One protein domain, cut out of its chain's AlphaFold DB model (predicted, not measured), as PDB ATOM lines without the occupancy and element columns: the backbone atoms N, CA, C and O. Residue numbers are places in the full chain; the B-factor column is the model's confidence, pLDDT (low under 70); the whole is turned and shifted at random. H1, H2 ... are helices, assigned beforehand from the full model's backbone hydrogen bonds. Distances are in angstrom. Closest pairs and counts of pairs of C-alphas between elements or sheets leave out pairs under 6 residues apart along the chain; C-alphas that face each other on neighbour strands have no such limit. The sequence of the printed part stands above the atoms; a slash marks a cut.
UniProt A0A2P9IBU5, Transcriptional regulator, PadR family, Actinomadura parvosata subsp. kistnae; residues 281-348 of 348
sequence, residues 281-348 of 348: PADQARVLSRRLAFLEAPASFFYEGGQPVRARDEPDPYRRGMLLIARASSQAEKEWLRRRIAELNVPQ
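What this domain is: This is residues 281 to 348 of the 348 residues of the protein "Transcriptional regulator, PadR family" of Actinomadura parvosata subsp. kistnae (UniProt A0A2P9IBU5). A long helical hairpin makes a slender rod: the long helix H2 runs nearly the whole length, and the shorter helix H1 is side by side with its later part, running opposite ways. The long link between them, residues 297 to 316, covers the rest of the way to the beginning of H2 and holds a small turn in which two short stretches pair as strands do. The printed part has 68 residues with two named helices, H1 then H2, and no named strand; its class is all helix. The whole is loose, with a radius of gyration of the C-alphas of 15.5 A, and the C-alphas span 51 by 21 by 12 A.

How they stand to each other: H2, residues 317 to 344, and H1, residues 281 to 296, touch, with 15 pairs of C-alphas within 8 A. Their closest C-alphas are those of Ala 285 and Ile 341, 5.1 A apart. Their lines stand at a shallow tilt of 25 degrees and they run opposite ways, as a helical hairpin. Their centres are 14.7 A apart. In the link, residues 303 to 304 pair with residues 307 to 308, antiparallel. In H1 and H2 every O i to N i+4 pair is within hydrogen-bond range.

Where its parts are: H2 has 28 residues, Pro 317 to Leu 344, and measures 40.4 A from C-alpha 317 at (-29.339, -89.370, 30.445) to C-alpha 344 at (-46.508, -105.940, -2.216). H1 has 16 residues, Pro 281 to Glu 296, and measures 22.2 A, beginning with C-alpha 281 at (-51.449, -104.025, -3.462).

The domain as a whole: The two C-alphas farthest apart are those of Pro 315 and Gln 348, at 50.7 A. The first and last printed C-alphas, of Pro 281 and Gln 348, are 9.6 A apart; Gln 348 is the chain's last residue. The printed part has no cut, and the link from H1 to H2, 20 residues, is long. The mean pLDDT of the printed part is 87.1, and residues 298 to 301 and 347 to 348 are under 70.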
ATOM      1  N   PRO A 281     -52.722-104.004  -4.183       96.69
ATOM      2  CA  PRO A 281     -51.449-104.025  -3.462       96.69
ATOM      3  C   PRO A 281     -50.545-102.820  -3.760       96.69
ATOM      4  O   PRO A 281     -49.828-102.366  -2.865       96.69
ATOM      5  N   ALA A 282     -50.598-102.259  -4.972       96.50
ATOM      6  CA  ALA A 282     -49.807-101.089  -5.342       96.50
ATOM      7  C   ALA A 282     -50.271 -99.823  -4.602       96.50
ATOM      8  O   ALA A 282     -49.444 -99.006  -4.182       96.50
ATOM      9  N   ASP A 283     -51.579 -99.674  -4.366       97.56
ATOM     10  CA  ASP A 283     -52.118 -98.594  -3.537       97.56
ATOM     11  C   ASP A 283     -51.646 -98.732  -2.081       97.56
ATOM     12  O   ASP A 283     -51.199 -97.750  -1.480       97.56
ATOM     13  N   GLN A 284     -51.668 -99.953  -1.532       98.31
ATOM     14  CA  GLN A 284     -51.137-100.231  -0.193       98.31
ATOM     15  C   GLN A 284     -49.643 -99.868  -0.113       98.31
ATOM     16  O   GLN A 284     -49.222 -99.138   0.788       98.31
ATOM     17  N   ALA A 285     -48.839-100.314  -1.084       98.19
ATOM     18  CA  ALA A 285     -47.405-100.041  -1.147       98.19
ATOM     19  C   ALA A 285     -47.099 -98.538  -1.242       98.19
ATOM     20  O   ALA A 285     -46.166 -98.056  -0.590       98.19
ATOM     21  N   ARG A 286     -47.900 -97.768  -1.992       98.06
ATOM     22  CA  ARG A 286     -47.751 -96.309  -2.110       98.06
ATOM     23  C   ARG A 286     -47.938 -95.603  -0.766       98.06
ATOM     24  O   ARG A 286     -47.155 -94.715  -0.425       98.06
ATOM     25  N   VAL A 287     -48.929 -96.014   0.022       98.25
ATOM     26  CA  VAL A 287     -49.182 -95.456   1.361       98.25
ATOM     27  C   VAL A 287     -48.037 -95.774   2.321       98.25
ATOM     28  O   VAL A 287     -47.516 -94.873   2.985       98.25
ATOM     29  N   LEU A 288     -47.583 -97.032   2.347       98.50
ATOM     30  CA  LEU A 288     -46.438 -97.445   3.167       98.50
ATOM     31  C   LEU A 288     -45.153 -96.706   2.759       98.50
ATOM     32  O   LEU A 288     -44.373 -96.297   3.619       98.50
ATOM     33  N   SER A 289     -44.957 -96.464   1.462       97.88
ATOM     34  CA  SER A 289     -43.806 -95.718   0.939       97.88
ATOM     35  C   SER A 289     -43.808 -94.256   1.392       97.88
ATOM     36  O   SER A 289     -42.756 -93.734   1.758       97.88
ATOM     37  N   ARG A 290     -44.979 -93.599   1.456       96.56
ATOM     38  CA  ARG A 290     -45.100 -92.237   2.016       96.56
ATOM     39  C   ARG A 290     -44.673 -92.187   3.483       96.56
ATOM     40  O   ARG A 290     -43.940 -91.279   3.873       96.56
ATOM     41  N   ARG A 291     -45.080 -93.174   4.289       96.12
ATOM     42  CA  ARG A 291     -44.634 -93.287   5.687       96.12
ATOM     43  C   ARG A 291     -43.131 -93.534   5.786       96.12
ATOM     44  O   ARG A 291     -42.466 -92.883   6.587       96.12
ATOM     45  N   LEU A 292     -42.585 -94.433   4.965       95.81
ATOM     46  CA  LEU A 292     -41.151 -94.722   4.948       95.81
ATOM     47  C   LEU A 292     -40.333 -93.463   4.630       95.81
ATOM     48  O   LEU A 292     -39.429 -93.127   5.392       95.81
ATOM     49  N   ALA A 293     -40.709 -92.722   3.583       90.12
ATOM     50  CA  ALA A 293     -40.056 -91.469   3.209       90.12
ATOM     51  C   ALA A 293     -40.078 -90.442   4.357       90.12
ATOM     52  O   ALA A 293     -39.072 -89.795   4.650       90.12
ATOM     53  N   PHE A 294     -41.202 -90.339   5.073       87.00
ATOM     54  CA  PHE A 294     -41.312 -89.479   6.253       87.00
ATOM     55  C   PHE A 294     -40.348 -89.883   7.391       87.00
ATOM     56  O   PHE A 294     -39.759 -89.013   8.040       87.00
ATOM     57  N   LEU A 295     -40.156 -91.185   7.630       85.62
ATOM     58  CA  LEU A 295     -39.260 -91.718   8.672       85.62
ATOM     59  C   LEU A 295     -37.768 -91.692   8.292       85.62
ATOM     60  O   LEU A 295     -36.899 -91.855   9.159       85.62
ATOM     61  N   GLU A 296     -37.457 -91.559   7.005       84.75
ATOM     62  CA  GLU A 296     -36.088 -91.430   6.494       84.75
ATOM     63  C   GLU A 296     -35.578 -89.988   6.538       84.75
ATOM     64  O   GLU A 296     -34.368 -89.777   6.640       84.75
ATOM     65  N   ALA A 297     -36.480 -89.002   6.552       76.75
ATOM     66  CA  ALA A 297     -36.117 -87.604   6.732       76.75
ATOM     67  C   ALA A 297     -35.392 -87.383   8.082       76.75
ATOM     68  O   ALA A 297     -35.909 -87.799   9.128       76.75
ATOM     69  N   PRO A 298     -34.222 -86.707   8.096       64.06
ATOM     70  CA  PRO A 298     -33.509 -86.392   9.328       64.06
ATOM     71  C   PRO A 298     -34.388 -85.588  10.288       64.06
ATOM     72  O   PRO A 298     -34.909 -84.534   9.931       64.06
ATOM     73  N   ALA A 299     -34.540 -86.072  11.516       65.50
ATOM     74  CA  ALA A 299     -35.257 -85.363  12.567       65.50
ATOM     75  C   ALA A 299     -34.666 -85.701  13.936       65.50
ATOM     76  O   ALA A 299     -34.276 -86.843  14.187       65.50
ATOM     77  N   SER A 300     -34.632 -84.708  14.826       63.50
ATOM     78  CA  SER A 300     -34.342 -84.889  16.249       63.50
ATOM     79  C   SER A 300     -35.398 -84.191  17.105       63.50
ATOM     80  O   SER A 300     -36.123 -83.319  16.627       63.50
ATOM     81  N   PHE A 301     -35.488 -84.603  18.368       64.56
ATOM     82  CA  PHE A 301     -36.324 -83.975  19.393       64.56
ATOM     83  C   PHE A 301     -35.688 -82.703  19.952       64.56
ATOM     84  O   PHE A 301     -36.393 -81.822  20.438       64.56
ATOM     85  N   PHE A 302     -34.362 -82.616  19.871       73.25
ATOM     86  CA  PHE A 302     -33.581 -81.513  20.400       73.25
ATOM     87  C   PHE A 302     -32.753 -80.912  19.270       73.25
ATOM     88  O   PHE A 302     -32.194 -81.632  18.437       73.25
ATOM     89  N   TYR A 303     -32.700 -79.586  19.239       77.38
ATOM     90  CA  TYR A 303     -31.904 -78.828  18.286       77.38
ATOM     91  C   TYR A 303     -30.990 -77.882  19.050       77.38
ATOM     92  O   TYR A 303     -31.432 -77.217  19.986       77.38
ATOM     93  N   GLU A 304     -29.742 -77.794  18.614       74.44
ATOM     94  CA  GLU A 304     -28.740 -76.884  19.157       74.44
ATOM     95  C   GLU A 304     -28.054 -76.174  17.988       74.44
ATOM     96  O   GLU A 304     -27.632 -76.810  17.022       74.44
ATOM     97  N   GLY A 305     -28.050 -74.837  17.992       79.81
ATOM     98  CA  GLY A 305     -27.548 -74.052  16.854       79.81
ATOM     99  C   GLY A 305     -28.262 -74.339  15.521       79.81
ATOM    100  O   GLY A 305     -27.658 -74.220  14.459       79.81
ATOM    101  N   GLY A 306     -29.527 -74.776  15.563       76.94
ATOM    102  CA  GLY A 306     -30.296 -75.177  14.377       76.94
ATOM    103  C   GLY A 306     -29.955 -76.568  13.830       76.94
ATOM    104  O   GLY A 306     -30.555 -76.991  12.845       76.94
ATOM    105  N   GLN A 307     -29.036 -77.299  14.464       73.69
ATOM    106  CA  GLN A 307     -28.674 -78.661  14.083       73.69
ATOM    107  C   GLN A 307     -29.369 -79.691  14.982       73.69
ATOM    108  O   GLN A 307     -29.513 -79.455  16.183       73.69
ATOM    109  N   PRO A 308     -29.803 -80.838  14.432       76.19
ATOM    110  CA  PRO A 308     -30.410 -81.898  15.224       76.19
ATOM    111  C   PRO A 308     -29.373 -82.553  16.145       76.19
ATOM    112  O   PRO A 308     -28.356 -83.077  15.683       76.19
ATOM    113  N   VAL A 309     -29.661 -82.590  17.446       77.88
ATOM    114  CA  VAL A 309     -28.819 -83.262  18.448       77.88
ATOM    115  C   VAL A 309     -28.932 -84.774  18.266       77.88
ATOM    116  O   VAL A 309     -30.035 -85.315  18.130       77.88
ATOM    117  N   ARG A 310     -27.799 -85.484  18.260       81.62
ATOM    118  CA  ARG A 310     -27.765 -86.953  18.179       81.62
ATOM    119  C   ARG A 310     -27.704 -87.548  19.581       81.62
ATOM    120  O   ARG A 310     -27.126 -86.960  20.480       81.62
ATOM    121  N   ALA A 311     -28.184 -88.780  19.745       84.62
ATOM    122  CA  ALA A 311     -28.175 -89.461  21.047       84.62
ATOM    123  C   ALA A 311     -26.780 -89.552  21.701       84.62
ATOM    124  O   ALA A 311     -26.668 -89.484  22.917       84.62
ATOM    125  N   ARG A 312     -25.714 -89.699  20.906       85.94
ATOM    126  CA  ARG A 312     -24.331 -89.754  21.417       85.94
ATOM    127  C   ARG A 312     -23.812 -88.404  21.932       85.94
ATOM    128  O   ARG A 312     -22.850 -88.395  22.686       85.94
ATOM    129  N   ASP A 313     -24.432 -87.314  21.485       87.75
ATOM    130  CA  ASP A 313     -24.018 -85.934  21.738       87.75
ATOM    131  C   ASP A 313     -24.906 -85.277  22.827       87.75
ATOM    132  O   ASP A 313     -24.648 -84.150  23.231       87.75
ATOM    133  N   GLU A 314     -25.939 -85.974  23.332       90.50
ATOM    134  CA  GLU A 314     -26.837 -85.500  24.397       90.50
ATOM    135  C   GLU A 314     -26.325 -85.940  25.787       90.50
ATOM    136  O   GLU A 314     -26.292 -87.149  26.068       90.50
ATOM    137  N   PRO A 315     -25.921 -84.997  26.662       91.31
ATOM    138  CA  PRO A 315     -25.380 -85.315  27.980       91.31
ATOM    139  C   PRO A 315     -26.447 -85.726  29.002       91.31
ATOM    140  O   PRO A 315     -26.133 -86.505  29.905       91.31
ATOM    141  N   ASP A 316     -27.692 -85.242  28.889       92.81
ATOM    142  CA  ASP A 316     -28.747 -85.604  29.836       92.81
ATOM    143  C   ASP A 316     -29.185 -87.066  29.609       92.81
ATOM    144  O   ASP A 316     -29.631 -87.428  28.512       92.81
ATOM    145  N   PRO A 317     -29.080 -87.945  30.624       92.81
ATOM    146  CA  PRO A 317     -29.339 -89.370  30.445       92.81
ATOM    147  C   PRO A 317     -30.792 -89.676  30.060       92.81
ATOM    148  O   PRO A 317     -31.026 -90.652  29.343       92.81
ATOM    149  N   TYR A 318     -31.761 -88.851  30.472       91.44
ATOM    150  CA  TYR A 318     -33.177 -89.043  30.159       91.44
ATOM    151  C   TYR A 318     -33.498 -88.590  28.734       91.44
ATOM    152  O   TYR A 318     -34.144 -89.327  27.987       91.44
ATOM    153  N   ARG A 319     -32.985 -87.429  28.309       86.88
ATOM    154  CA  ARG A 319     -33.105 -86.949  26.921       86.88
ATOM    155  C   ARG A 319     -32.417 -87.890  25.945       86.88
ATOM    156  O   ARG A 319     -32.996 -88.248  24.919       86.88
ATOM    157  N   ARG A 320     -31.222 -88.371  26.293       89.62
ATOM    158  CA  ARG A 320     -30.525 -89.408  25.527       89.62
ATOM    159  C   ARG A 320     -31.350 -90.688  25.451       89.62
ATOM    160  O   ARG A 320     -31.484 -91.252  24.367       89.62
ATOM    161  N   GLY A 321     -31.936 -91.122  26.570       88.06
ATOM    162  CA  GLY A 321     -32.857 -92.259  26.616       88.06
ATOM    163  C   GLY A 321     -34.024 -92.103  25.639       88.06
ATOM    164  O   GLY A 321     -34.275 -93.007  24.844       88.06
ATOM    165  N   MET A 322     -34.671 -90.932  25.613       84.56
ATOM    166  CA  MET A 322     -35.733 -90.629  24.647       84.56
ATOM    167  C   MET A 322     -35.248 -90.765  23.198       84.56
ATOM    168  O   MET A 322     -35.886 -91.457  22.409       84.56
ATOM    169  N   LEU A 323     -34.096 -90.178  22.848       82.12
ATOM    170  CA  LEU A 323     -33.527 -90.270  21.495       82.12
ATOM    171  C   LEU A 323     -33.195 -91.717  21.084       82.12
ATOM    172  O   LEU A 323     -33.358 -92.085  19.917       82.12
ATOM    173  N   LEU A 324     -32.724 -92.544  22.022       86.44
ATOM    174  CA  LEU A 324     -32.429 -93.958  21.775       86.44
ATOM    175  C   LEU A 324     -33.706 -94.767  21.535       86.44
ATOM    176  O   LEU A 324     -33.760 -95.530  20.567       86.44
ATOM    177  N   ILE A 325     -34.742 -94.553  22.353       84.94
ATOM    178  CA  ILE A 325     -36.062 -95.172  22.170       84.94
ATOM    179  C   ILE A 325     -36.642 -94.766  20.806       84.94
ATOM    180  O   ILE A 325     -37.034 -95.645  20.041       84.94
ATOM    181  N   ALA A 326     -36.571 -93.475  20.437       80.06
ATOM    182  CA  ALA A 326     -36.929 -92.965  19.102       80.06
ATOM    183  C   ALA A 326     -36.386 -93.822  17.984       80.06
ATOM    184  O   ALA A 326     -37.083 -94.199  17.040       80.06
ATOM    185  N   ARG A 327     -35.071 -94.016  18.072       82.81
ATOM    186  CA  ARG A 327     -34.274 -94.555  16.999       82.81
ATOM    187  C   ARG A 327     -34.591 -96.027  16.853       82.81
ATOM    188  O   ARG A 327     -34.823 -96.454  15.729       82.81
ATOM    189  N   ALA A 328     -34.639 -96.756  17.966       86.31
ATOM    190  CA  ALA A 328     -35.000 -98.166  17.982       86.31
ATOM    191  C   ALA A 328     -36.405 -98.379  17.400       86.31
ATOM    192  O   ALA A 328     -36.567 -99.148  16.454       86.31
ATOM    193  N   SER A 329     -37.401 -97.624  17.876       84.38
ATOM    194  CA  SER A 329     -38.776 -97.689  17.371       84.38
ATOM    195  C   SER A 329     -38.874 -97.359  15.878       84.38
ATOM    196  O   SER A 329     -39.490 -98.101  15.118       84.38
ATOM    197  N   SER A 330     -38.214 -96.285  15.436       83.94
ATOM    198  CA  SER A 330     -38.228 -95.873  14.027       83.94
ATOM    199  C   SER A 330     -37.473 -96.851  13.125       83.94
ATOM    200  O   SER A 330     -37.819 -96.994  11.956       83.94
ATOM    201  N   GLN A 331     -36.411 -97.499  13.614       87.81
ATOM    202  CA  GLN A 331     -35.696 -98.521  12.845       87.81
ATOM    203  C   GLN A 331     -36.568 -99.753  12.628       87.81
ATOM    204  O   GLN A 331     -36.714-100.165  11.480       87.81
ATOM    205  N   ALA A 332     -37.217-100.251  13.683       92.81
ATOM    206  CA  ALA A 332     -38.145-101.372  13.574       92.81
ATOM    207  C   ALA A 332     -39.286-101.080  12.580       92.81
ATOM    208  O   ALA A 332     -39.591-101.911  11.723       92.81
ATOM    209  N   GLU A 333     -39.874 -99.877  12.635       94.06
ATOM    210  CA  GLU A 333     -40.926 -99.473  11.693       94.06
ATOM    211  C   GLU A 333     -40.404 -99.431  10.245       94.06
ATOM    212  O   GLU A 333     -41.025-100.001   9.349       94.06
ATOM    213  N   LYS A 334     -39.234 -98.826  10.003       94.19
ATOM    214  CA  LYS A 334     -38.629 -98.756   8.660       94.19
ATOM    215  C   LYS A 334     -38.282-100.127   8.086       94.19
ATOM    216  O   LYS A 334     -38.489-100.355   6.897       94.19
ATOM    217  N   GLU A 335     -37.740-101.025   8.901       97.62
ATOM    218  CA  GLU A 335     -37.416-102.394   8.487       97.62
ATOM    219  C   GLU A 335     -38.673-103.162   8.079       97.62
ATOM    220  O   GLU A 335     -38.703-103.777   7.009       97.62
ATOM    221  N   TRP A 336     -39.737-103.065   8.880       97.94
ATOM    222  CA  TRP A 336     -41.024-103.661   8.540       97.94
ATOM    223  C   TRP A 336     -41.616-103.059   7.258       97.94
ATOM    224  O   TRP A 336     -41.993-103.815   6.363       97.94
ATOM    225  N   LEU A 337     -41.630-101.725   7.127       98.06
ATOM    226  CA  LEU A 337     -42.148-101.029   5.944       98.06
ATOM    227  C   LEU A 337     -41.425-101.466   4.670       98.06
ATOM    228  O   LEU A 337     -42.078-101.845   3.704       98.06
ATOM    229  N   ARG A 338     -40.087-101.462   4.666       98.25
ATOM    230  CA  ARG A 338     -39.292-101.861   3.492       98.25
ATOM    231  C   ARG A 338     -39.599-103.282   3.052       98.25
ATOM    232  O   ARG A 338     -39.828-103.514   1.869       98.25
ATOM    233  N   ARG A 339     -39.640-104.219   4.004       98.12
ATOM    234  CA  ARG A 339     -39.986-105.614   3.723       98.12
ATOM    235  C   ARG A 339     -41.399-105.726   3.152       98.12
ATOM    236  O   ARG A 339     -41.575-106.347   2.110       98.12
ATOM    237  N   ARG A 340     -42.391-105.095   3.787       98.00
ATOM    238  CA  ARG A 340     -43.786-105.206   3.347       98.00
ATOM    239  C   ARG A 340     -44.028-104.550   1.986       98.00
ATOM    240  O   ARG A 340     -44.761-105.105   1.177       98.00
ATOM    241  N   ILE A 341     -43.389-103.413   1.709       97.94
ATOM    242  CA  ILE A 341     -43.419-102.764   0.389       97.94
ATOM    243  C   ILE A 341     -42.813-103.687  -0.675       97.94
ATOM    244  O   ILE A 341     -43.395-103.837  -1.745       97.94
ATOM    245  N   ALA A 342     -41.678-104.330  -0.381       96.81
ATOM    246  CA  ALA A 342     -41.064-105.278  -1.307       96.81
ATOM    247  C   ALA A 342     -42.005-106.450  -1.624       96.81
ATOM    248  O   ALA A 342     -42.180-106.766  -2.793       96.81
ATOM    249  N   GLU A 343     -42.661-107.033  -0.613       96.56
ATOM    250  CA  GLU A 343     -43.647-108.114  -0.784       96.56
ATOM    251  C   GLU A 343     -44.858-107.694  -1.637       96.56
ATOM    252  O   GLU A 343     -45.338-108.483  -2.444       96.56
ATOM    253  N   LEU A 344     -45.351-106.461  -1.474       95.38
ATOM    254  CA  LEU A 344     -46.508-105.940  -2.216       95.38
ATOM    255  C   LEU A 344     -46.191-105.589  -3.679       95.38
ATOM    256  O   LEU A 344     -47.095-105.595  -4.509       95.38
ATOM    257  N   ASN A 345     -44.931-105.278  -3.991       90.00
ATOM    258  CA  ASN A 345     -44.495-104.913  -5.342       90.00
ATOM    259  C   ASN A 345     -44.141-106.126  -6.220       90.00
ATOM    260  O   ASN A 345     -43.835-105.947  -7.400       90.00
ATOM    261  N   VAL A 346     -44.148-107.346  -5.673       84.25
ATOM    262  CA  VAL A 346     -43.978-108.562  -6.477       84.25
ATOM    263  C   VAL A 346     -45.284-108.826  -7.238       84.25
ATOM    264  O   VAL A 346     -46.326-108.945  -6.588       84.25
ATOM    265  N   PRO A 347     -45.263-108.929  -8.583       65.69
ATOM    266  CA  PRO A 347     -46.446-109.313  -9.348       65.69
ATOM    267  C   PRO A 347     -46.942-110.686  -8.876       65.69
ATOM    268  O   PRO A 347     -46.139-111.617  -8.797       65.69
ATOM    269  N   GLN A 348     -48.229-110.784  -8.528       57.44
ATOM    270  CA  GLN A 348     -48.890-112.046  -8.161       57.44
ATOM    271  C   GLN A 348     -49.196-112.896  -9.390       57.44
ATOM    272  O   GLN A 348     -49.600-112.304 -10.419       57.44
TER     273      GLN A 348